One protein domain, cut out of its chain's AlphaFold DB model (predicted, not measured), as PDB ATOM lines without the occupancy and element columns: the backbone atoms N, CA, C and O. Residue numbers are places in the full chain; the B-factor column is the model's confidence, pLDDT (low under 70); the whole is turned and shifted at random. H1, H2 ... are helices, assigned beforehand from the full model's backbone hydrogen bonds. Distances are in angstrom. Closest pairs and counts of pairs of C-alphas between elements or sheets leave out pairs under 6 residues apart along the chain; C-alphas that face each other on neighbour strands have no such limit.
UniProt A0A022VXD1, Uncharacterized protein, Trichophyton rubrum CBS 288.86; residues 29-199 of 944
ATOM      1  N   MET A  29     -42.580  16.563 -23.837       69.88
ATOM      2  CA  MET A  29     -41.572  16.785 -24.880       69.88
ATOM      3  C   MET A  29     -41.504  15.679 -25.946       69.88
ATOM      4  O   MET A  29     -40.953  15.914 -27.024       69.88
ATOM      5  N   SER A  30     -42.107  14.510 -25.707       72.00
ATOM      6  CA  SER A  30     -41.993  13.335 -26.588       72.00
ATOM      7  C   SER A  30     -42.410  13.576 -28.059       72.00
ATOM      8  O   SER A  30     -41.686  13.146 -28.959       72.00
ATOM      9  N   PRO A  31     -43.495  14.319 -28.375       75.75
ATOM     10  CA  PRO A  31     -43.864  14.600 -29.770       75.75
ATOM     11  C   PRO A  31     -42.874  15.528 -30.491       75.75
ATOM     12  O   PRO A  31     -42.658  15.405 -31.699       75.75
ATOM     13  N   VAL A  32     -42.277  16.472 -29.755       78.38
ATOM     14  CA  VAL A  32     -41.264  17.400 -30.284       78.38
ATOM     15  C   VAL A  32     -39.974  16.640 -30.570       78.38
ATOM     16  O   VAL A  32     -39.391  16.804 -31.641       78.38
ATOM     17  N   GLU A  33     -39.574  15.766 -29.648       81.56
ATOM     18  CA  GLU A  33     -38.447  14.853 -29.816       81.56
ATOM     19  C   GLU A  33     -38.624  13.963 -31.046       81.56
ATOM     20  O   GLU A  33     -37.774  13.969 -31.931       81.56
ATOM     21  N   GLN A  34     -39.774  13.296 -31.186       82.81
ATOM     22  CA  GLN A  34     -40.054  12.427 -32.329       82.81
ATOM     23  C   GLN A  34     -39.992  13.172 -33.672       82.81
ATOM     24  O   GLN A  34     -39.469  12.640 -34.657       82.81
ATOM     25  N   PHE A  35     -40.508  14.404 -33.732       84.75
ATOM     26  CA  PHE A  35     -40.436  15.236 -34.934       84.75
ATOM     27  C   PHE A  35     -38.987  15.583 -35.302       84.75
ATOM     28  O   PHE A  35     -38.595  15.452 -36.464       84.75
ATOM     29  N   LEU A  36     -38.188  16.009 -34.320       86.62
ATOM     30  CA  LEU A  36     -36.789  16.377 -34.537       86.62
ATOM     31  C   LEU A  36     -35.934  15.153 -34.899       86.62
ATOM     32  O   LEU A  36     -35.157  15.237 -35.849       86.62
ATOM     33  N   SER A  37     -36.134  14.005 -34.246       84.88
ATOM     34  CA  SER A  37     -35.448  12.749 -34.586       84.88
ATOM     35  C   SER A  37     -35.804  12.274 -35.999       84.88
ATOM     36  O   SER A  37     -34.918  11.918 -36.771       84.88
ATOM     37  N   SER A  38     -37.076  12.385 -36.405       86.12
ATOM     38  CA  SER A  38     -37.491  12.067 -37.783       86.12
ATOM     39  C   SER A  38     -36.810  12.973 -38.815       86.12
ATOM     40  O   SER A  38     -36.446  12.525 -39.903       86.12
ATOM     41  N   TYR A  39     -36.618  14.257 -38.493       89.00
ATOM     42  CA  TYR A  39     -35.867  15.171 -39.354       89.00
ATOM     43  C   TYR A  39     -34.389  14.773 -39.450       89.00
ATOM     44  O   TYR A  39     -33.829  14.807 -40.548       89.00
ATOM     45  N   VAL A  40     -33.763  14.391 -38.329       89.25
ATOM     46  CA  VAL A  40     -32.381  13.889 -38.298       89.25
ATOM     47  C   VAL A  40     -32.230  12.689 -39.232       89.25
ATOM     48  O   VAL A  40     -31.344  12.709 -40.086       89.25
ATOM     49  N   ASP A  41     -33.123  11.702 -39.150       88.50
ATOM     50  CA  ASP A  41     -33.070  10.507 -39.999       88.50
ATOM     51  C   ASP A  41     -33.181  10.848 -41.492       88.50
ATOM     52  O   ASP A  41     -32.392  10.364 -42.308       88.50
ATOM     53  N   ILE A  42     -34.110  11.741 -41.861       90.12
ATOM     54  CA  ILE A  42     -34.261  12.210 -43.249       90.12
ATOM     55  C   ILE A  42     -32.991  12.927 -43.712       90.12
ATOM     56  O   ILE A  42     -32.473  12.632 -44.790       90.12
ATOM     57  N   ALA A  43     -32.476  13.862 -42.911       90.44
ATOM     58  CA  ALA A  43     -31.288  14.631 -43.257       90.44
ATOM     59  C   ALA A  43     -30.074  13.711 -43.456       90.44
ATOM     60  O   ALA A  43     -29.387  13.813 -44.473       90.44
ATOM     61  N   MET A  44     -29.850  12.770 -42.536       91.56
ATOM     62  CA  MET A  44     -28.752  11.805 -42.610       91.56
ATOM     63  C   MET A  44     -28.898  10.856 -43.805       91.56
ATOM     64  O   MET A  44     -27.909  10.583 -44.493       91.56
ATOM     65  N   HIS A  45     -30.118  10.422 -44.134       90.38
ATOM     66  CA  HIS A  45     -30.369   9.615 -45.325       90.38
ATOM     67  C   HIS A  45     -30.046  10.383 -46.615       90.38
ATOM     68  O   HIS A  45     -29.318   9.872 -47.466       90.38
ATOM     69  N   VAL A  46     -30.495  11.637 -46.744       91.62
ATOM     70  CA  VAL A  46     -30.195  12.485 -47.912       91.62
ATOM     71  C   VAL A  46     -28.688  12.749 -48.041       91.62
ATOM     72  O   VAL A  46     -28.144  12.653 -49.139       91.62
ATOM     73  N   ILE A  47     -27.988  13.002 -46.930       92.94
ATOM     74  CA  ILE A  47     -26.521  13.151 -46.914       92.94
ATOM     75  C   ILE A  47     -25.831  11.872 -47.407       92.94
ATOM     76  O   ILE A  47     -24.861  11.941 -48.165       92.94
ATOM     77  N   SER A  48     -26.334  10.699 -47.010       91.44
ATOM     78  CA  SER A  48     -25.778   9.412 -47.437       91.44
ATOM     79  C   SER A  48     -25.950   9.169 -48.944       91.44
ATOM     80  O   SER A  48     -25.023   8.678 -49.592       91.44
ATOM     81  N   LEU A  49     -27.089   9.582 -49.518       89.75
ATOM     82  CA  LEU A  49     -27.349   9.513 -50.957       89.75
ATOM     83  C   LEU A  49     -26.397  10.423 -51.735       89.75
ATOM     84  O   LEU A  49     -25.788   9.975 -52.705       89.75
ATOM     85  N   ASP A  50     -26.213  11.666 -51.286       91.50
ATOM     86  CA  ASP A  50     -25.262  12.587 -51.920       91.50
ATOM     87  C   ASP A  50     -23.825  12.049 -51.861       91.50
ATOM     88  O   ASP A  50     -23.092  12.144 -52.845       91.50
ATOM     89  N   ALA A  51     -23.417  11.435 -50.744       90.25
ATOM     90  CA  ALA A  51     -22.098  10.811 -50.621       90.25
ATOM     91  C   ALA A  51     -21.903   9.666 -51.633       90.25
ATOM     92  O   ALA A  51     -20.865   9.580 -52.297       90.25
ATOM     93  N   GLN A  52     -22.909   8.799 -51.787       89.25
ATOM     94  CA  GLN A  52     -22.890   7.718 -52.776       89.25
ATOM     95  C   GLN A  52     -22.836   8.256 -54.209       89.25
ATOM     96  O   GLN A  52     -22.017   7.785 -54.997       89.25
ATOM     97  N   GLN A  53     -23.632   9.275 -54.543       87.56
ATOM     98  CA  GLN A  53     -23.612   9.871 -55.881       87.56
ATOM     99  C   GLN A  53     -22.276  10.547 -56.201       87.56
ATOM    100  O   GLN A  53     -21.741  10.360 -57.296       87.56
ATOM    101  N   LEU A  54     -21.700  11.282 -55.247       88.56
ATOM    102  CA  LEU A  54     -20.403  11.936 -55.418       88.56
ATOM    103  C   LEU A  54     -19.266  10.923 -55.594       88.56
ATOM    104  O   LEU A  54     -18.429  11.106 -56.473       88.56
ATOM    105  N   SER A  55     -19.265   9.828 -54.828       85.75
ATOM    106  CA  SER A  55     -18.239   8.775 -54.950       85.75
ATOM    107  C   SER A  55     -18.265   8.009 -56.281       85.75
ATOM    108  O   SER A  55     -17.254   7.420 -56.658       85.75
ATOM    109  N   GLN A  56     -19.392   8.017 -57.000       84.19
ATOM    110  CA  GLN A  56     -19.573   7.310 -58.277       84.19
ATOM    111  C   GLN A  56     -19.496   8.238 -59.503       84.19
ATOM    112  O   GLN A  56     -19.523   7.765 -60.641       84.19
ATOM    113  N   SER A  57     -19.421   9.555 -59.295       80.31
ATOM    114  CA  SER A  57     -19.470  10.550 -60.369       80.31
ATOM    115  C   SER A  57     -18.084  10.843 -60.963       80.31
ATOM    116  O   SER A  57     -17.115  10.961 -60.216       80.31
ATOM    117  N   PRO A  58     -17.961  11.026 -62.294       74.62
ATOM    118  CA  PRO A  58     -16.713  11.477 -62.911       74.62
ATOM    119  C   PRO A  58     -16.398  12.934 -62.531       74.62
ATOM    120  O   PRO A  58     -17.316  13.744 -62.371       74.62
ATOM    121  N   ASP A  59     -15.106  13.278 -62.462       72.94
ATOM    122  CA  ASP A  59     -14.588  14.565 -61.960       72.94
ATOM    123  C   ASP A  59     -15.301  15.814 -62.513       72.94
ATOM    124  O   ASP A  59     -15.645  16.732 -61.760       72.94
ATOM    125  N   ASP A  60     -15.572  15.852 -63.819       68.69
ATOM    126  CA  ASP A  60     -16.194  17.013 -64.470       68.69
ATOM    127  C   ASP A  60     -17.660  17.216 -64.058       68.69
ATOM    128  O   ASP A  60     -18.137  18.347 -63.984       68.69
ATOM    129  N   ARG A  61     -18.384  16.134 -63.743       70.19
ATOM    130  CA  ARG A  61     -19.779  16.206 -63.273       70.19
ATOM    131  C   ARG A  61     -19.861  16.440 -61.770       70.19
ATOM    132  O   ARG A  61     -20.737  17.172 -61.323       70.19
ATOM    133  N   ALA A  62     -18.936  15.866 -61.004       73.25
ATOM    134  CA  ALA A  62     -18.894  16.011 -59.551       73.25
ATOM    135  C   ALA A  62     -18.625  17.463 -59.109       73.25
ATOM    136  O   ALA A  62     -19.156  17.915 -58.100       73.25
ATOM    137  N   THR A  63     -17.856  18.231 -59.887       71.75
ATOM    138  CA  THR A  63     -17.573  19.646 -59.576       71.75
ATOM    139  C   THR A  63     -18.764  20.587 -59.793       71.75
ATOM    140  O   THR A  63     -18.836  21.623 -59.133       71.75
ATOM    141  N   GLN A  64     -19.707  20.219 -60.667       78.19
ATOM    142  CA  GLN A  64     -20.938  20.972 -60.959       78.19
ATOM    143  C   GLN A  64     -22.170  20.431 -60.215       78.19
ATOM    144  O   GLN A  64     -23.268  20.961 -60.375       78.19
ATOM    145  N   TYR A  65     -22.001  19.371 -59.424       82.94
ATOM    146  CA  TYR A  65     -23.073  18.748 -58.660       82.94
ATOM    147  C   TYR A  65     -23.568  19.697 -57.557       82.94
ATOM    148  O   TYR A  65     -22.766  20.189 -56.762       82.94
ATOM    149  N   ASP A  66     -24.881  19.949 -57.508       85.69
ATOM    150  CA  ASP A  66     -25.551  20.682 -56.422       85.69
ATOM    151  C   ASP A  66     -26.238  19.657 -55.502       85.69
ATOM    152  O   ASP A  66     -27.272  19.100 -55.883       85.69
ATOM    153  N   PRO A  67     -25.657  19.345 -54.327       88.19
ATOM    154  CA  PRO A  67     -26.155  18.280 -53.461       88.19
ATOM    155  C   PRO A  67     -27.535  18.601 -52.887       88.19
ATOM    156  O   PRO A  67     -27.776  19.703 -52.387       88.19
ATOM    157  N   ILE A  68     -28.424  17.610 -52.866       89.56
ATOM    158  CA  ILE A  68     -29.789  17.765 -52.337       89.56
ATOM    159  C   ILE A  68     -29.745  18.083 -50.830       89.56
ATOM    160  O   ILE A  68     -30.536  18.887 -50.321       89.56
ATOM    161  N   SER A  69     -28.760  17.522 -50.122       90.62
ATOM    162  CA  SER A  69     -28.494  17.741 -48.695       90.62
ATOM    163  C   SER A  69     -28.207  19.198 -48.338       90.62
ATOM    164  O   SER A  69     -28.322  19.559 -47.167       90.62
ATOM    165  N   ARG A  70     -27.895  20.072 -49.308       90.25
ATOM    166  CA  ARG A  70     -27.582  21.493 -49.076       90.25
ATOM    167  C   ARG A  70     -28.617  22.216 -48.213       90.25
ATOM    168  O   ARG A  70     -28.251  23.039 -47.378       90.25
ATOM    169  N   THR A  71     -29.898  21.903 -48.391       89.44
ATOM    170  CA  THR A  71     -30.997  22.518 -47.623       89.44
ATOM    171  C   THR A  71     -31.154  21.944 -46.210       89.44
ATOM    172  O   THR A  71     -31.748  22.598 -45.353       89.44
ATOM    173  N   TYR A  72     -30.569  20.774 -45.942       89.25
ATOM    174  CA  TYR A  72     -30.708  20.037 -44.686       89.25
ATOM    175  C   TYR A  72     -29.595  20.332 -43.676       89.25
ATOM    176  O   TYR A  72     -29.840  20.267 -42.471       89.25
ATOM    177  N   TRP A  73     -28.402  20.707 -44.148       89.56
ATOM    178  CA  TRP A  73     -27.222  20.932 -43.307       89.56
ATOM    179  C   TRP A  73     -27.399  22.033 -42.260       89.56
ATOM    180  O   TRP A  73     -27.049  21.834 -41.101       89.56
ATOM    181  N   MET A  74     -27.944  23.190 -42.643       86.75
ATOM    182  CA  MET A  74     -28.073  24.325 -41.723       86.75
ATOM    183  C   MET A  74     -29.086  24.056 -40.593       86.75
ATOM    184  O   MET A  74     -28.734  24.282 -39.430       86.75
ATOM    185  N   PRO A  75     -30.312  23.554 -40.860       87.56
ATOM    186  CA  PRO A  75     -31.224  23.192 -39.779       87.56
ATOM    187  C   PRO A  75     -30.688  22.045 -38.915       87.56
ATOM    188  O   PRO A  75     -30.813  22.127 -37.695       87.56
ATOM    189  N   LEU A  76     -30.035  21.039 -39.518       89.56
ATOM    190  CA  LEU A  76     -29.410  19.927 -38.792       89.56
ATOM    191  C   LEU A  76     -28.316  20.432 -37.839       89.56
ATOM    192  O   LEU A  76     -28.358  20.170 -36.644       89.56
ATOM    193  N   ALA A  77     -27.369  21.231 -38.331       88.06
ATOM    194  CA  ALA A  77     -26.319  21.810 -37.497       88.06
ATOM    195  C   ALA A  77     -26.874  22.751 -36.417       88.06
ATOM    196  O   ALA A  77     -26.268  22.871 -35.358       88.06
ATOM    197  N   SER A  78     -28.003  23.419 -36.666       86.06
ATOM    198  CA  SER A  78     -28.636  24.279 -35.664       86.06
ATOM    199  C   SER A  78     -29.235  23.438 -34.541       86.06
ATOM    200  O   SER A  78     -28.838  23.621 -33.402       86.06
ATOM    201  N   MET A  79     -30.119  22.476 -34.836       86.81
ATOM    202  CA  MET A  79     -30.856  21.719 -33.807       86.81
ATOM    203  C   MET A  79     -29.980  20.885 -32.864       86.81
ATOM    204  O   MET A  79     -30.413  20.568 -31.760       86.81
ATOM    205  N   LEU A  80     -28.756  20.557 -33.279       87.56
ATOM    206  CA  LEU A  80     -27.804  19.771 -32.493       87.56
ATOM    207  C   LEU A  80     -26.996  20.606 -31.484       87.56
ATOM    208  O   LEU A  80     -26.255  20.039 -30.685       87.56
ATOM    209  N   GLN A  81     -27.099  21.939 -31.513       85.88
ATOM    210  CA  GLN A  81     -26.356  22.808 -30.598       85.88
ATOM    211  C   GLN A  81     -26.968  22.796 -29.195       85.88
ATOM    212  O   GLN A  81     -28.113  23.201 -29.004       85.88
ATOM    213  N   LEU A  82     -26.161  22.432 -28.195       70.88
ATOM    214  CA  LEU A  82     -26.551  22.475 -26.780       70.88
ATOM    215  C   LEU A  82     -26.813  23.895 -26.257       70.88
ATOM    216  O   LEU A  82     -27.558  24.081 -25.302       70.88
ATOM    217  N   ARG A  83     -26.154  24.909 -26.826       68.62
ATOM    218  CA  ARG A  83     -26.167  26.293 -26.326       68.62
ATOM    219  C   ARG A  83     -26.455  27.261 -27.468       68.62
ATOM    220  O   ARG A  83     -26.097  26.992 -28.608       68.62
ATOM    221  N   LYS A  84     -26.990  28.445 -27.139       66.31
ATOM    222  CA  LYS A  84     -27.153  29.605 -28.048       66.31
ATOM    223  C   LYS A  84     -28.278  29.514 -29.088       66.31
ATOM    224  O   LYS A  84     -28.335  30.371 -29.971       66.31
ATOM    225  N   ILE A  85     -29.216  28.573 -28.960       79.75
ATOM    226  CA  ILE A  85     -30.471  28.636 -29.719       79.75
ATOM    227  C   ILE A  85     -31.521  29.376 -28.884       79.75
ATOM    228  O   ILE A  85     -31.865  28.900 -27.800       79.75
ATOM    229  N   PRO A  86     -32.081  30.501 -29.375       76.12
ATOM    230  CA  PRO A  86     -33.119  31.243 -28.658       76.12
ATOM    231  C   PRO A  86     -34.333  30.385 -28.295       76.12
ATOM    232  O   PRO A  86     -34.909  30.564 -27.230       76.12
ATOM    233  N   LEU A  87     -34.685  29.427 -29.161       76.88
ATOM    234  CA  LEU A  87     -35.742  28.454 -28.910       76.88
ATOM    235  C   LEU A  87     -35.434  27.591 -27.680       76.88
ATOM    236  O   LEU A  87     -36.227  27.580 -26.748       76.88
ATOM    237  N   TYR A  88     -34.282  26.915 -27.647       80.88
ATOM    238  CA  TYR A  88     -33.904  26.073 -26.508       80.88
ATOM    239  C   TYR A  88     -33.739  26.889 -25.229       80.88
ATOM    240  O   TYR A  88     -34.182  26.451 -24.180       80.88
ATOM    241  N   THR A  89     -33.225  28.117 -25.329       77.69
ATOM    242  CA  THR A  89     -33.111  29.037 -24.181       77.69
ATOM    243  C   THR A  89     -34.488  29.427 -23.629       77.69
ATOM    244  O   THR A  89     -34.675  29.538 -22.421       77.69
ATOM    245  N   ALA A  90     -35.476  29.644 -24.505       76.94
ATOM    246  CA  ALA A  90     -36.845  29.930 -24.086       76.94
ATOM    247  C   ALA A  90     -37.517  28.701 -23.456       76.94
ATOM    248  O   ALA A  90     -38.232  28.846 -22.470       76.94
ATOM    249  N   MET A  91     -37.261  27.508 -23.999       75.81
ATOM    250  CA  MET A  91     -37.813  26.247 -23.498       75.81
ATOM    251  C   MET A  91     -37.146  25.780 -22.196       75.81
ATOM    252  O   MET A  91     -37.814  25.197 -21.352       75.81
ATOM    253  N   GLU A  92     -35.865  26.084 -21.978       76.88
ATOM    254  CA  GLU A  92     -35.129  25.757 -20.747       76.88
ATOM    255  C   GLU A  92     -35.801  26.351 -19.497       76.88
ATOM    256  O   GLU A  92     -35.783  25.740 -18.431       76.88
ATOM    257  N   ARG A  93     -36.478  27.503 -19.636       75.44
ATOM    258  CA  ARG A  93     -37.245  28.134 -18.552       75.44
ATOM    259  C   ARG A  93     -38.405  27.267 -18.049       75.44
ATOM    260  O   ARG A  93     -38.694  27.304 -16.855       75.44
ATOM    261  N   ASP A  94     -39.054  26.537 -18.951       75.31
ATOM    262  CA  ASP A  94     -40.290  25.798 -18.676       75.31
ATOM    263  C   ASP A  94     -40.042  24.283 -18.519       75.31
ATOM    264  O   ASP A  94     -40.775  23.624 -17.785       75.31
ATOM    265  N   TYR A  95     -38.991  23.742 -19.153       73.81
ATOM    266  CA  TYR A  95     -38.697  22.300 -19.222       73.81
ATOM    267  C   TYR A  95     -37.334  21.897 -18.618       73.81
ATOM    268  O   TYR A  95     -37.017  20.712 -18.542       73.81
ATOM    269  N   GLY A  96     -36.519  22.851 -18.152       75.38
ATOM    270  CA  GLY A  96     -35.279  22.571 -17.419       75.38
ATOM    271  C   GLY A  96     -34.304  21.648 -18.165       75.38
ATOM    272  O   GLY A  96     -33.980  21.880 -19.330       75.38
ATOM    273  N   SER A  97     -33.825  20.596 -17.489       72.19
ATOM    274  CA  SER A  97     -32.835  19.648 -18.028       72.19
ATOM    275  C   SER A  97     -33.357  18.760 -19.164       72.19
ATOM    276  O   SER A  97     -32.538  18.230 -19.908       72.19
ATOM    277  N   GLU A  98     -34.679  18.657 -19.370       75.81
ATOM    278  CA  GLU A  98     -35.262  17.853 -20.462       75.81
ATOM    279  C   GLU A  98     -34.815  18.347 -21.851       75.81
ATOM    280  O   GLU A  98     -34.753  17.575 -22.804       75.81
ATOM    281  N   ILE A  99     -34.441  19.628 -21.982       79.75
ATOM    282  CA  ILE A  99     -33.902  20.187 -23.231       79.75
ATOM    283  C   ILE A  99     -32.475  19.698 -23.505       79.75
ATOM    284  O   ILE A  99     -32.124  19.441 -24.657       79.75
ATOM    285  N   ILE A 100     -31.653  19.541 -22.464       78.56
ATOM    286  CA  ILE A 100     -30.292  19.001 -22.588       78.56
ATOM    287  C   ILE A 100     -30.361  17.522 -22.977       78.56
ATOM    288  O   ILE A 100     -29.594  17.082 -23.839       78.56
ATOM    289  N   ASP A 101     -31.315  16.789 -22.401       79.31
ATOM    290  CA  ASP A 101     -31.559  15.375 -22.693       79.31
ATOM    291  C   ASP A 101     -32.069  15.187 -24.132       79.31
ATOM    292  O   ASP A 101     -31.505  14.385 -24.876       79.31
ATOM    293  N   LEU A 102     -33.032  16.007 -24.578       82.81
ATOM    294  CA  LEU A 102     -33.513  16.039 -25.966       82.81
ATOM    295  C   LEU A 102     -32.370  16.274 -26.961       82.81
ATOM    296  O   LEU A 102     -32.196  15.521 -27.917       82.81
ATOM    297  N   VAL A 103     -31.581  17.334 -26.763       84.81
ATOM    298  CA  VAL A 103     -30.488  17.664 -27.690       84.81
ATOM    299  C   VAL A 103     -29.417  16.575 -27.670       84.81
ATOM    300  O   VAL A 103     -28.851  16.256 -28.716       84.81
ATOM    301  N   SER A 104     -29.158  15.968 -26.513       82.50
ATOM    302  CA  SER A 104     -28.267  14.813 -26.396       82.50
ATOM    303  C   SER A 104     -28.785  13.623 -27.206       82.50
ATOM    304  O   SER A 104     -28.043  13.101 -28.036       82.50
ATOM    305  N   HIS A 105     -30.069  13.280 -27.073       82.56
ATOM    306  CA  HIS A 105     -30.690  12.199 -27.836       82.56
ATOM    307  C   HIS A 105     -30.607  12.434 -29.351       82.56
ATOM    308  O   HIS A 105     -30.198  11.546 -30.095       82.56
ATOM    309  N   LEU A 106     -30.877  13.659 -29.820       86.44
ATOM    310  CA  LEU A 106     -30.730  14.011 -31.238       86.44
ATOM    311  C   LEU A 106     -29.287  13.847 -31.740       86.44
ATOM    312  O   LEU A 106     -29.067  13.380 -32.860       86.44
ATOM    313  N   ASN A 107     -28.294  14.209 -30.923       87.56
ATOM    314  CA  ASN A 107     -26.883  13.992 -31.248       87.56
ATOM    315  C   ASN A 107     -26.523  12.499 -31.283       87.56
ATOM    316  O   ASN A 107     -25.720  12.093 -32.124       87.56
ATOM    317  N   ASP A 108     -27.146  11.677 -30.438       83.38
ATOM    318  CA  ASP A 108     -26.955  10.226 -30.454       83.38
ATOM    319  C   ASP A 108     -27.595   9.566 -31.670       83.38
ATOM    320  O   ASP A 108     -26.984   8.675 -32.256       83.38
ATOM    321  N   CYS A 109     -28.765  10.044 -32.109       84.62
ATOM    322  CA  CYS A 109     -29.352   9.631 -33.381       84.62
ATOM    323  C   CYS A 109     -28.365   9.878 -34.527       84.62
ATOM    324  O   CYS A 109     -28.118   8.979 -35.318       84.62
ATOM    325  N   VAL A 110     -27.729  11.054 -34.593       85.62
ATOM    326  CA  VAL A 110     -26.707  11.344 -35.618       85.62
ATOM    327  C   VAL A 110     -25.489  10.424 -35.486       85.62
ATOM    328  O   VAL A 110     -24.990   9.929 -36.498       85.62
ATOM    329  N   ALA A 111     -25.007  10.190 -34.264       82.75
ATOM    330  CA  ALA A 111     -23.851   9.334 -33.997       82.75
ATOM    331  C   ALA A 111     -24.104   7.848 -34.316       82.75
ATOM    332  O   ALA A 111     -23.178   7.139 -34.707       82.75
ATOM    333  N   GLY A 112     -25.347   7.383 -34.173       76.94
ATOM    334  CA  GLY A 112     -25.764   6.009 -34.459       76.94
ATOM    335  C   GLY A 112     -25.936   5.689 -35.948       76.94
ATOM    336  O   GLY A 112     -25.982   4.517 -36.319       76.94
ATOM    337  N   GLN A 113     -26.003   6.699 -36.822       79.31
ATOM    338  CA  GLN A 113     -26.197   6.510 -38.264       79.31
ATOM    339  C   GLN A 113     -24.886   6.090 -38.953       79.31
ATOM    340  O   GLN A 113     -24.010   6.913 -39.258       79.31
ATOM    341  N   GLN A 114     -24.761   4.790 -39.239       75.31
ATOM    342  CA  GLN A 114     -23.601   4.178 -39.894       75.31
ATOM    343  C   GLN A 114     -23.972   3.535 -41.242       75.31
ATOM    344  O   GLN A 114     -25.039   2.946 -41.402       75.31
ATOM    345  N   VAL A 115     -23.067   3.625 -42.220       66.31
ATOM    346  CA  VAL A 115     -23.168   2.957 -43.529       66.31
ATOM    347  C   VAL A 115     -21.807   2.342 -43.854       66.31
ATOM    348  O   VAL A 115     -20.808   3.062 -43.879       66.31
ATOM    349  N   ASN A 116     -21.766   1.033 -44.130       58.53
ATOM    350  CA  ASN A 116     -20.533   0.263 -44.372       58.53
ATOM    351  C   ASN A 116     -19.491   0.423 -43.240       58.53
ATOM    352  O   ASN A 116     -18.355   0.815 -43.501       58.53
ATOM    353  N   ASP A 117     -19.901   0.182 -41.989       62.56
ATOM    354  CA  ASP A 117     -19.063   0.232 -40.773       62.56
ATOM    355  C   ASP A 117     -18.395   1.594 -40.472       62.56
ATOM    356  O   ASP A 117     -17.444   1.686 -39.693       62.56
ATOM    357  N   GLY A 118     -18.888   2.687 -41.068       69.38
ATOM    358  CA  GLY A 118     -18.417   4.046 -40.801       69.38
ATOM    359  C   GLY A 118     -19.553   5.062 -40.690       69.38
ATOM    360  O   GLY A 118     -20.612   4.900 -41.297       69.38
ATOM    361  N   LEU A 119     -19.320   6.143 -39.935       82.50
ATOM    362  CA  LEU A 119     -20.266   7.258 -39.826       82.50
ATOM    363  C   LEU A 119     -20.611   7.818 -41.209       82.50
ATOM    364  O   LEU A 119     -19.721   8.074 -42.030       82.50
ATOM    365  N   VAL A 120     -21.896   8.103 -41.431       87.00
ATOM    366  CA  VAL A 120     -22.385   8.764 -42.657       87.00
ATOM    367  C   VAL A 120     -21.612  10.060 -42.938       87.00
ATOM    368  O   VAL A 120     -21.232  10.315 -44.082       87.00
ATOM    369  N   LEU A 121     -21.290  10.833 -41.892       89.25
ATOM    370  CA  LEU A 121     -20.472  12.047 -41.995       89.25
ATOM    371  C   LEU A 121     -19.081  11.760 -42.578       89.25
ATOM    372  O   LEU A 121     -18.619  12.489 -43.453       89.25
ATOM    373  N   THR A 122     -18.425  10.679 -42.154       89.62
ATOM    374  CA  THR A 122     -17.097  10.296 -42.654       89.62
ATOM    375  C   THR A 122     -17.137   9.896 -44.122       89.62
ATOM    376  O   THR A 122     -16.267  10.299 -44.895       89.62
ATOM    377  N   ASN A 123     -18.162   9.150 -44.534       89.12
ATOM    378  CA  ASN A 123     -18.341   8.772 -45.934       89.12
ATOM    379  C   ASN A 123     -18.600   9.998 -46.819       89.12
ATOM    380  O   ASN A 123     -17.997  10.118 -47.885       89.12
ATOM    381  N   PHE A 124     -19.410  10.948 -46.343       92.25
ATOM    382  CA  PHE A 124     -19.627  12.219 -47.029       92.25
ATOM    383  C   PHE A 124     -18.330  13.032 -47.164       92.25
ATOM    384  O   PHE A 124     -17.979  13.437 -48.271       92.25
ATOM    385  N   MET A 125     -17.559  13.205 -46.083       92.50
ATOM    386  CA  MET A 125     -16.284  13.936 -46.141       92.50
ATOM    387  C   MET A 125     -15.293  13.321 -47.132       92.50
ATOM    388  O   MET A 125     -14.621  14.052 -47.859       92.50
ATOM    389  N   ARG A 126     -15.206  11.984 -47.188       91.44
ATOM    390  CA  ARG A 126     -14.351  11.278 -48.155       91.44
ATOM    391  C   ARG A 126     -14.820  11.472 -49.593       91.44
ATOM    392  O   ARG A 126     -13.980  11.660 -50.463       91.44
ATOM    393  N   ALA A 127     -16.130  11.445 -49.835       90.50
ATOM    394  CA  ALA A 127     -16.692  11.636 -51.169       90.50
ATOM    395  C   ALA A 127     -16.477  13.068 -51.689       90.50
ATOM    396  O   ALA A 127     -16.238  13.269 -52.876       90.50
ATOM    397  N   VAL A 128     -16.532  14.067 -50.804       92.00
ATOM    398  CA  VAL A 128     -16.403  15.480 -51.181       92.00
ATOM    399  C   VAL A 128     -14.938  15.932 -51.313       92.00
ATOM    400  O   VAL A 128     -14.644  16.822 -52.115       92.00
ATOM    401  N   SER A 129     -14.004  15.335 -50.560       91.69
ATOM    402  CA  SER A 129     -12.614  15.814 -50.450       91.69
ATOM    403  C   SER A 129     -11.868  16.063 -51.776       91.69
ATOM    404  O   SER A 129     -11.175  17.085 -51.849       91.69
ATOM    405  N   PRO A 130     -12.017  15.251 -52.849       90.06
ATOM    406  CA  PRO A 130     -11.291  15.472 -54.104       90.06
ATOM    407  C   PRO A 130     -11.725  16.749 -54.842       90.06
ATOM    408  O   PRO A 130     -10.970  17.301 -55.645       90.06
ATOM    409  N   PHE A 131     -12.932  17.243 -54.556       89.50
ATOM    410  CA  PHE A 131     -13.594  18.308 -55.314       89.50
ATOM    411  C   PHE A 131     -13.574  19.672 -54.611       89.50
ATOM    412  O   PHE A 131     -13.900  20.690 -55.225       89.50
ATOM    413  N   LEU A 132     -13.129  19.721 -53.350       89.81
ATOM    414  CA  LEU A 132     -13.144  20.923 -52.504       89.81
ATOM    415  C   LEU A 132     -12.388  22.120 -53.089       89.81
ATOM    416  O   LEU A 132     -12.749  23.260 -52.821       89.81
ATOM    417  N   ALA A 133     -11.341  21.876 -53.880       87.00
ATOM    418  CA  ALA A 133     -10.554  22.954 -54.475       87.00
ATOM    419  C   ALA A 133     -11.257  23.639 -55.661       87.00
ATOM    420  O   ALA A 133     -10.843  24.732 -56.052       87.00
ATOM    421  N   LYS A 134     -12.269  22.978 -56.242       87.75
ATOM    422  CA  LYS A 134     -12.925  23.345 -57.505       87.75
ATOM    423  C   LYS A 134     -14.393  23.760 -57.332       87.75
ATOM    424  O   LYS A 134     -14.932  24.385 -58.238       87.75
ATOM    425  N   SER A 135     -15.038  23.415 -56.212       89.25
ATOM    426  CA  SER A 135     -16.457  23.706 -55.969       89.25
ATOM    427  C   SER A 135     -16.685  24.386 -54.611       89.25
ATOM    428  O   SER A 135     -16.586  23.720 -53.579       89.25
ATOM    429  N   PRO A 136     -17.060  25.682 -54.579       88.12
ATOM    430  CA  PRO A 136     -17.291  26.410 -53.330       88.12
ATOM    431  C   PRO A 136     -18.521  25.904 -52.564       88.12
ATOM    432  O   PRO A 136     -18.565  25.981 -51.336       88.12
ATOM    433  N   ILE A 137     -19.513  25.348 -53.272       89.94
ATOM    434  CA  ILE A 137     -20.696  24.730 -52.656       89.94
ATOM    435  C   ILE A 137     -20.248  23.546 -51.798       89.94
ATOM    436  O   ILE A 137     -20.578  23.472 -50.618       89.94
ATOM    437  N   LEU A 138     -19.427  22.663 -52.365       91.12
ATOM    438  CA  LEU A 138     -18.893  21.503 -51.661       91.12
ATOM    439  C   LEU A 138     -17.989  21.898 -50.481       91.12
ATOM    440  O   LEU A 138     -18.062  21.272 -49.425       91.12
ATOM    441  N   THR A 139     -17.212  22.980 -50.600       90.88
ATOM    442  CA  THR A 139     -16.433  23.540 -49.480       90.88
ATOM    443  C   THR A 139     -17.322  24.036 -48.331       90.88
ATOM    444  O   THR A 139     -17.023  23.807 -47.154       90.88
ATOM    445  N   SER A 140     -18.455  24.669 -48.648       90.88
ATOM    446  CA  SER A 140     -19.448  25.086 -47.649       90.88
ATOM    447  C   SER A 140     -20.102  23.888 -46.946       90.88
ATOM    448  O   SER A 140     -20.264  23.899 -45.720       90.88
ATOM    449  N   LEU A 141     -20.422  22.820 -47.683       91.75
ATOM    450  CA  LEU A 141     -21.005  21.613 -47.089       91.75
ATOM    451  C   LEU A 141     -20.003  20.839 -46.233       91.75
ATOM    452  O   LEU A 141     -20.366  20.366 -45.161       91.75
ATOM    453  N   PHE A 142     -18.735  20.782 -46.640       92.69
ATOM    454  CA  PHE A 142     -17.652  20.246 -45.812       92.69
ATOM    455  C   PHE A 142     -17.561  20.977 -44.466       92.69
ATOM    456  O   PHE A 142     -17.494  20.359 -43.406       92.69
ATOM    457  N   THR A 143     -17.668  22.302 -44.481       92.50
ATOM    458  CA  THR A 143     -17.691  23.115 -43.254       92.50
ATOM    459  C   THR A 143     -18.916  22.816 -42.382       92.50
ATOM    460  O   THR A 143     -18.823  22.734 -41.153       92.50
ATOM    461  N   SER A 144     -20.073  22.601 -43.011       92.38
ATOM    462  CA  SER A 144     -21.311  22.241 -42.312       92.38
ATOM    463  C   SER A 144     -21.215  20.860 -41.661       92.38
ATOM    464  O   SER A 144     -21.595  20.697 -40.504       92.38
ATOM    465  N   ALA A 145     -20.629  19.887 -42.357       92.94
ATOM    466  CA  ALA A 145     -20.405  18.544 -41.840       92.94
ATOM    467  C   ALA A 145     -19.419  18.528 -40.656       92.94
ATOM    468  O   ALA A 145     -19.650  17.812 -39.683       92.94
ATOM    469  N   LEU A 146     -18.381  19.377 -40.673       93.81
ATOM    470  CA  LEU A 146     -17.503  19.577 -39.513       93.81
ATOM    471  C   LEU A 146     -18.269  20.168 -38.323       93.81
ATOM    472  O   LEU A 146     -18.037  19.767 -37.186       93.81
ATOM    473  N   THR A 147     -19.194  21.096 -38.579       92.75
ATOM    474  CA  THR A 147     -20.023  21.714 -37.530       92.75
ATOM    475  C   THR A 147     -20.942  20.686 -36.873       92.75
ATOM    476  O   THR A 147     -21.038  20.650 -35.650       92.75
ATOM    477  N   VAL A 148     -21.565  19.808 -37.665       92.69
ATOM    478  CA  VAL A 148     -22.375  18.695 -37.145       92.69
ATOM    479  C   VAL A 148     -21.517  17.753 -36.297       92.69
ATOM    480  O   VAL A 148     -21.892  17.460 -35.165       92.69
ATOM    481  N   ALA A 149     -20.342  17.342 -36.786       91.94
ATOM    482  CA  ALA A 149     -19.429  16.485 -36.024       91.94
ATOM    483  C   ALA A 149     -18.988  17.125 -34.693       91.94
ATOM    484  O   ALA A 149     -18.923  16.450 -33.668       91.94
ATOM    485  N   HIS A 150     -18.731  18.436 -34.691       91.94
ATOM    486  CA  HIS A 150     -18.416  19.183 -33.476       91.94
ATOM    487  C   HIS A 150     -19.581  19.222 -32.488       91.94
ATOM    488  O   HIS A 150     -19.347  19.029 -31.303       91.94
ATOM    489  N   ASN A 151     -20.816  19.442 -32.944       90.56
ATOM    490  CA  ASN A 151     -21.981  19.457 -32.057       90.56
ATOM    491  C   ASN A 151     -22.212  18.091 -31.395       90.56
ATOM    492  O   ASN A 151     -22.461  18.039 -30.192       90.56
ATOM    493  N   VAL A 152     -22.044  16.997 -32.153       89.00
ATOM    494  CA  VAL A 152     -22.104  15.632 -31.604       89.00
ATOM    495  C   VAL A 152     -21.061  15.467 -30.504       89.00
ATOM    496  O   VAL A 152     -21.376  14.991 -29.416       89.00
ATOM    497  N   LEU A 153     -19.836  15.939 -30.745       87.62
ATOM    498  CA  LEU A 153     -18.753  15.890 -29.771       87.62
ATOM    499  C   LEU A 153     -18.998  16.782 -28.533       87.62
ATOM    500  O   LEU A 153     -18.765  16.342 -27.408       87.62
ATOM    501  N   ASP A 154     -19.474  18.015 -28.721       86.44
ATOM    502  CA  ASP A 154     -19.793  18.972 -27.647       86.44
ATOM    503  C   ASP A 154     -20.947  18.467 -26.771       86.44
ATOM    504  O   ASP A 154     -20.957  18.705 -25.561       86.44
ATOM    505  N   SER A 155     -21.861  17.670 -27.347       85.44
ATOM    506  CA  SER A 155     -22.958  17.038 -26.610       85.44
ATOM    507  C   SER A 155     -22.468  16.209 -25.417       85.44
ATOM    508  O   SER A 155     -23.056  16.265 -24.338       85.44
ATOM    509  N   PHE A 156     -21.326  15.526 -25.548       79.25
ATOM    510  CA  PHE A 156     -20.744  14.707 -24.482       79.25
ATOM    511  C   PHE A 156     -20.127  15.526 -23.338       79.25
ATOM    512  O   PHE A 156     -19.975  15.016 -22.229       79.25
ATOM    513  N   VAL A 157     -19.781  16.798 -23.564       74.50
ATOM    514  CA  VAL A 157     -19.305  17.688 -22.492       74.50
ATOM    515  C   VAL A 157     -20.458  18.064 -21.562       74.50
ATOM    516  O   VAL A 157     -20.275  18.081 -20.345       74.50
ATOM    517  N   GLY A 158     -21.651  18.310 -22.118       64.56
ATOM    518  CA  GLY A 158     -22.865  18.616 -21.351       64.56
ATOM    519  C   GLY A 158     -23.322  17.470 -20.440       64.56
ATOM    520  O   GLY A 158     -23.858  17.724 -19.365       64.56
ATOM    521  N   ARG A 159     -23.021  16.224 -20.823       68.75
ATOM    522  CA  ARG A 159     -23.447  14.997 -20.125       68.75
ATOM    523  C   ARG A 159     -22.595  14.607 -18.915       68.75
ATOM    524  O   ARG A 159     -22.987  13.712 -18.175       68.75
ATOM    525  N   ARG A 160     -21.458  15.272 -18.653       57.62
ATOM    526  CA  ARG A 160     -20.532  14.917 -17.546       57.62
ATOM    527  C   ARG A 160     -21.148  14.957 -16.141       57.62
ATOM    528  O   ARG A 160     -20.505  14.508 -15.198       57.62
ATOM    529  N   TYR A 161     -22.359  15.489 -15.997       50.91
ATOM    530  CA  TYR A 161     -23.055  15.657 -14.722       50.91
ATOM    531  C   TYR A 161     -24.376  14.869 -14.614       50.91
ATOM    532  O   TYR A 161     -25.075  15.032 -13.615       50.91
ATOM    533  N   GLN A 162     -24.725  14.014 -15.585       55.00
ATOM    534  CA  GLN A 162     -25.961  13.214 -15.568       55.00
ATOM    535  C   GLN A 162     -25.660  11.703 -15.652       55.00
ATOM    536  O   GLN A 162     -24.751  11.307 -16.380       55.00
ATOM    537  N   PRO A 163     -26.380  10.847 -14.901       45.31
ATOM    538  CA  PRO A 163     -26.182   9.401 -14.939       45.31
ATOM    539  C   PRO A 163     -26.692   8.779 -16.249       45.31
ATOM    540  O   PRO A 163     -27.750   9.151 -16.754       45.31
ATOM    541  N   ASP A 164     -25.921   7.811 -16.753       51.44
ATOM    542  CA  ASP A 164     -26.141   7.028 -17.976       51.44
ATOM    543  C   ASP A 164     -27.577   6.495 -18.116       51.44
ATOM    544  O   ASP A 164     -27.985   5.566 -17.412       51.44
ATOM    545  N   TYR A 165     -28.303   6.995 -19.115       43.44
ATOM    546  CA  TYR A 165     -29.468   6.314 -19.674       43.44
ATOM    547  C   TYR A 165     -29.125   5.795 -21.079       43.44
ATOM    548  O   TYR A 165     -29.256   6.504 -22.062       43.44
ATOM    549  N   GLY A 166     -28.669   4.539 -21.166       52.28
ATOM    550  CA  GLY A 166     -28.878   3.649 -22.322       52.28
ATOM    551  C   GLY A 166     -28.466   4.109 -23.732       52.28
ATOM    552  O   GLY A 166     -29.182   3.788 -24.678       52.28
ATOM    553  N   LEU A 167     -27.343   4.809 -23.907       54.31
ATOM    554  CA  LEU A 167     -26.916   5.371 -25.201       54.31
ATOM    555  C   LEU A 167     -25.594   4.767 -25.718       54.31
ATOM    556  O   LEU A 167     -24.854   4.138 -24.960       54.31
ATOM    557  N   HIS A 168     -25.345   4.905 -27.033       58.09
ATOM    558  CA  HIS A 168     -24.180   4.376 -27.766       58.09
ATOM    559  C   HIS A 168     -22.863   4.526 -26.994       58.09
ATOM    560  O   HIS A 168     -22.657   5.542 -26.337       58.09
ATOM    561  N   ASN A 169     -21.953   3.546 -27.122       65.94
ATOM    562  CA  ASN A 169     -20.674   3.552 -26.410       65.94
ATOM    563  C   ASN A 169     -19.933   4.878 -26.678       65.94
ATOM    564  O   ASN A 169     -19.416   5.068 -27.786       65.94
ATOM    565  N   PRO A 170     -19.851   5.794 -25.693       70.44
ATOM    566  CA  PRO A 170     -19.342   7.144 -25.920       70.44
ATOM    567  C   PRO A 170     -17.892   7.106 -26.406       70.44
ATOM    568  O   PRO A 170     -17.488   7.932 -27.221       70.44
ATOM    569  N   LYS A 171     -17.124   6.090 -25.991       75.81
ATOM    570  CA  LYS A 171     -15.753   5.874 -26.463       75.81
ATOM    571  C   LYS A 171     -15.695   5.593 -27.964       75.81
ATOM    572  O   LYS A 171     -14.839   6.146 -28.639       75.81
ATOM    573  N   GLU A 172     -16.610   4.784 -28.494       80.50
ATOM    574  CA  GLU A 172     -16.633   4.414 -29.913       80.50
ATOM    575  C   GLU A 172     -16.958   5.620 -30.804       80.50
ATOM    576  O   GLU A 172     -16.243   5.886 -31.769       80.50
ATOM    577  N   VAL A 173     -17.974   6.407 -30.433       80.69
ATOM    578  CA  VAL A 173     -18.352   7.633 -31.156       80.69
ATOM    579  C   VAL A 173     -17.210   8.654 -31.132       80.69
ATOM    580  O   VAL A 173     -16.861   9.219 -32.170       80.69
ATOM    581  N   ILE A 174     -16.575   8.853 -29.972       83.38
ATOM    582  CA  ILE A 174     -15.411   9.737 -29.827       83.38
ATOM    583  C   ILE A 174     -14.257   9.273 -30.729       83.38
ATOM    584  O   ILE A 174     -13.676  10.094 -31.440       83.38
ATOM    585  N   THR A 175     -13.950   7.970 -30.768       85.38
ATOM    586  CA  THR A 175     -12.918   7.413 -31.658       85.38
ATOM    587  C   THR A 175     -13.261   7.625 -33.135       85.38
ATOM    588  O   THR A 175     -12.393   8.003 -33.922       85.38
ATOM    589  N   GLN A 176     -14.519   7.441 -33.537       84.75
ATOM    590  CA  GLN A 176     -14.939   7.652 -34.926       84.75
ATOM    591  C   GLN A 176     -14.854   9.133 -35.342       84.75
ATOM    592  O   GLN A 176     -14.388   9.435 -36.445       84.75
ATOM    593  N   ILE A 177     -15.230  10.065 -34.458       87.38
ATOM    594  CA  ILE A 177     -15.076  11.513 -34.688       87.38
ATOM    595  C   ILE A 177     -13.593  11.912 -34.713       87.38
ATOM    596  O   ILE A 177     -13.190  12.723 -35.549       87.38
ATOM    597  N   TYR A 178     -12.756  11.319 -33.859       88.19
ATOM    598  CA  TYR A 178     -11.305  11.509 -33.901       88.19
ATOM    599  C   TYR A 178     -10.729  11.128 -35.274       88.19
ATOM    600  O   TYR A 178     -10.034  11.931 -35.901       88.19
ATOM    601  N   VAL A 179     -11.085   9.947 -35.794       88.31
ATOM    602  CA  VAL A 179     -10.667   9.480 -37.129       88.31
ATOM    603  C   VAL A 179     -11.157  10.422 -38.235       88.31
ATOM    604  O   VAL A 179     -10.406  10.728 -39.164       88.31
ATOM    605  N   LEU A 180     -12.392  10.928 -38.131       91.00
ATOM    606  CA  LEU A 180     -12.940  11.916 -39.063       91.00
ATOM    607  C   LEU A 180     -12.105  13.203 -39.092       91.00
ATOM    608  O   LEU A 180     -11.737  13.678 -40.168       91.00
ATOM    609  N   LEU A 181     -11.790  13.767 -37.924       91.75
ATOM    610  CA  LEU A 181     -11.009  15.001 -37.822       91.75
ATOM    611  C   LEU A 181      -9.568  14.804 -38.310       91.75
ATOM    612  O   LEU A 181      -9.051  15.673 -39.013       91.75
ATOM    613  N   ARG A 182      -8.954  13.647 -38.024       89.50
ATOM    614  CA  ARG A 182      -7.629  13.267 -38.546       89.50
ATOM    615  C   ARG A 182      -7.601  13.143 -40.064       89.50
ATOM    616  O   ARG A 182      -6.587  13.465 -40.671       89.50
ATOM    617  N   PHE A 183      -8.701  12.727 -40.688       91.44
ATOM    618  CA  PHE A 183      -8.834  12.749 -42.144       91.44
ATOM    619  C   PHE A 183      -9.022  14.175 -42.691       91.44
ATOM    620  O   PHE A 183      -8.426  14.537 -43.704       91.44
ATOM    621  N   CYS A 184      -9.842  14.996 -42.032       93.25
ATOM    622  CA  CYS A 184     -10.190  16.335 -42.516       93.25
ATOM    623  C   CYS A 184      -9.042  17.351 -42.392       93.25
ATOM    624  O   CYS A 184      -8.929  18.246 -43.228       93.25
ATOM    625  N   GLU A 185      -8.187  17.222 -41.375       92.69
ATOM    626  CA  GLU A 185      -7.054  18.125 -41.135       92.69
ATOM    627  C   GLU A 185      -6.080  18.229 -42.327       92.69
ATOM    628  O   GLU A 185      -5.905  19.344 -42.834       92.69
ATOM    629  N   PRO A 186      -5.514  17.129 -42.864       91.94
ATOM    630  CA  PRO A 186      -4.593  17.204 -43.997       91.94
ATOM    631  C   PRO A 186      -5.291  17.661 -45.284       91.94
ATOM    632  O   PRO A 186      -4.675  18.321 -46.124       91.94
ATOM    633  N   VAL A 187      -6.589  17.371 -45.436       92.75
ATOM    634  CA  VAL A 187      -7.397  17.863 -46.564       92.75
ATOM    635  C   VAL A 187      -7.489  19.388 -46.521       92.75
ATOM    636  O   VAL A 187      -7.187  20.048 -47.517       92.75
ATOM    637  N   TYR A 188      -7.835  19.963 -45.366       93.00
ATOM    638  CA  TYR A 188      -7.897  21.414 -45.197       93.00
ATOM    639  C   TYR A 188      -6.525  22.074 -45.388       93.00
ATOM    640  O   TYR A 188      -6.400  23.059 -46.116       93.00
ATOM    641  N   ARG A 189      -5.475  21.476 -44.818       91.44
ATOM    642  CA  ARG A 189      -4.082  21.900 -44.995       91.44
ATOM    643  C   ARG A 189      -3.690  21.977 -46.480       91.44
ATOM    644  O   ARG A 189      -3.132  22.987 -46.911       91.44
ATOM    645  N   SER A 190      -4.061  20.972 -47.278       91.00
ATOM    646  CA  SER A 190      -3.810  20.948 -48.726       91.00
ATOM    647  C   SER A 190      -4.559  22.052 -49.485       91.00
ATOM    648  O   SER A 190      -4.032  22.587 -50.461       91.00
ATOM    649  N   LEU A 191      -5.769  22.431 -49.051       90.62
ATOM    650  CA  LEU A 191      -6.528  23.525 -49.675       90.62
ATOM    651  C   LEU A 191      -5.842  24.885 -49.498       90.62
ATOM    652  O   LEU A 191      -5.857  25.696 -50.430       90.62
ATOM    653  N   ILE A 192      -5.221  25.112 -48.337       90.88
ATOM    654  CA  ILE A 192      -4.442  26.324 -48.054       90.88
ATOM    655  C   ILE A 192      -3.175  26.345 -48.918       90.88
ATOM    656  O   ILE A 192      -2.908  27.342 -49.586       90.88
ATOM    657  N   GLU A 193      -2.427  25.236 -48.962       87.75
ATOM    658  CA  GLU A 193      -1.185  25.111 -49.746       87.75
ATOM    659  C   GLU A 193      -1.424  25.312 -51.244       87.75
ATOM    660  O   GLU A 193      -0.677  26.025 -51.912       87.75
ATOM    661  N   LYS A 194      -2.525  24.767 -51.768       87.00
ATOM    662  CA  LYS A 194      -2.945  24.962 -53.163       87.00
ATOM    663  C   LYS A 194      -3.545  26.345 -53.434       87.00
ATOM    664  O   LYS A 194      -3.941  26.607 -54.565       87.00
ATOM    665  N   SER A 195      -3.638  27.217 -52.422       83.50
ATOM    666  CA  SER A 195      -4.233  28.557 -52.516       83.50
ATOM    667  C   SER A 195      -5.600  28.548 -53.217       83.50
ATOM    668  O   SER A 195      -5.875  29.387 -54.075       83.50
ATOM    669  N   SER A 196      -6.450  27.570 -52.873       85.62
ATOM    670  CA  SER A 196      -7.725  27.347 -53.563       85.62
ATOM    671  C   SER A 196      -8.617  28.587 -53.527       85.62
ATOM    672  O   SER A 196      -8.867  29.146 -52.460       85.62
ATOM    673  N   SER A 197      -9.168  28.966 -54.684       85.62
ATOM    674  CA  SER A 197     -10.145  30.055 -54.809       85.62
ATOM    675  C   SER A 197     -11.450  29.794 -54.052       85.62
ATOM    676  O   SER A 197     -12.134  30.746 -53.692       85.62
ATOM    677  N   CYS A 198     -11.780  28.526 -53.784       87.25
ATOM    678  CA  CYS A 198     -13.001  28.124 -53.085       87.25
ATOM    679  C   CYS A 198     -12.920  28.330 -51.567       87.25
ATOM    680  O   CYS A 198     -13.945  28.309 -50.888       87.25
ATOM    681  N   LEU A 199     -11.716  28.527 -51.023       88.69
ATOM    682  CA  LEU A 199     -11.540  28.849 -49.615       88.69
ATOM    683  C   LEU A 199     -11.742  30.359 -49.422       88.69
ATOM    684  O   LEU A 199     -11.080  31.152 -50.085       88.69
TER     685      LEU A 199
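This is residues 29 to 199 of the 944 residues of an uncharacterized protein of Trichophyton rubrum CBS 288.86 (UniProt A0A022VXD1). An elongated helical bundle is built round the long helix H7, with the long H1 on one side and the long H8 on another; H5 and H6 follow each other between H1 and H7. H1, H3, H6, H7 and H8 form the up-and-down bundle, each running against the one before it; H4 sits at one end of the whole and tiny H2 at the other. The printed part has 171 residues, with eight named helices, H1 to H8 in order, and no named strand: the class is all helix. It is compact, with a radius of gyration of the C-alphas of 16.8 A, and spans 51 by 29 by 28 A.

H1, residues 30 to 56, is close to but not clearly touching H2, residues 59 to 62; the closest C-alphas, of Leu 54 and Ala 62, are 6.0 A apart. With residues 40 to 43 alone, H1 touches H3, residues 70 to 79, opposite ways at a steep tilt of 38 degrees; the closest C-alphas are Ala 43 and Tyr 72, 5.6 A. H4, residues 86 to 95, touches residues 98 to 99 alone of H5, residues 98 to 112; the closest C-alphas are Glu 92 and Ile 99, 6.2 A. Residues 33 to 44 alone of H1 touch H5, the same way at a shallow tilt of 26 degrees, closest at C-alphas 37 and 106, 5.9 A. Residues 44 to 55 alone of H1 touch H6, residues 120 to 131, closest at C-alphas 51 and 124, 4.6 A. The hub is H7, residues 136 to 161, touching H3, H5, H6 and H8, residues 170 to 193. Its closest C-alpha pairs with them are Val 148 and Ala 77, 5.0 A; Val 152 and Asn 107, 5.1 A; Phe 142 and Met 125, 6.5 A; and Ala 149 and Ile 177, 6.7 A. H6 and H7 form a hairpin, as do H7 and H8. H1 is apart from H7 and H8. Every O i to N i+4 pair is within hydrogen-bond range in H1 and H5, but 4 of 6 in H3 and H4, 6 of 8 in H6, 16 of 22 in H7 and 18 of 20 in H8; H2 is too short for such a pair.

H1 begins at C-alpha 30, (-41.993, 13.335, -26.588), and is 39.3 A long. H7 is 40.5 A long and H8 34.9 A, ending at C-alpha 193, (-1.185, 25.111, -49.746).

The C-alphas farthest apart, of Asp 60 and Asp 94, are 52.5 A apart. The printed part has no cut and no long link. Its mean pLDDT is 82.6; residues 158 to 169 are among those under 70.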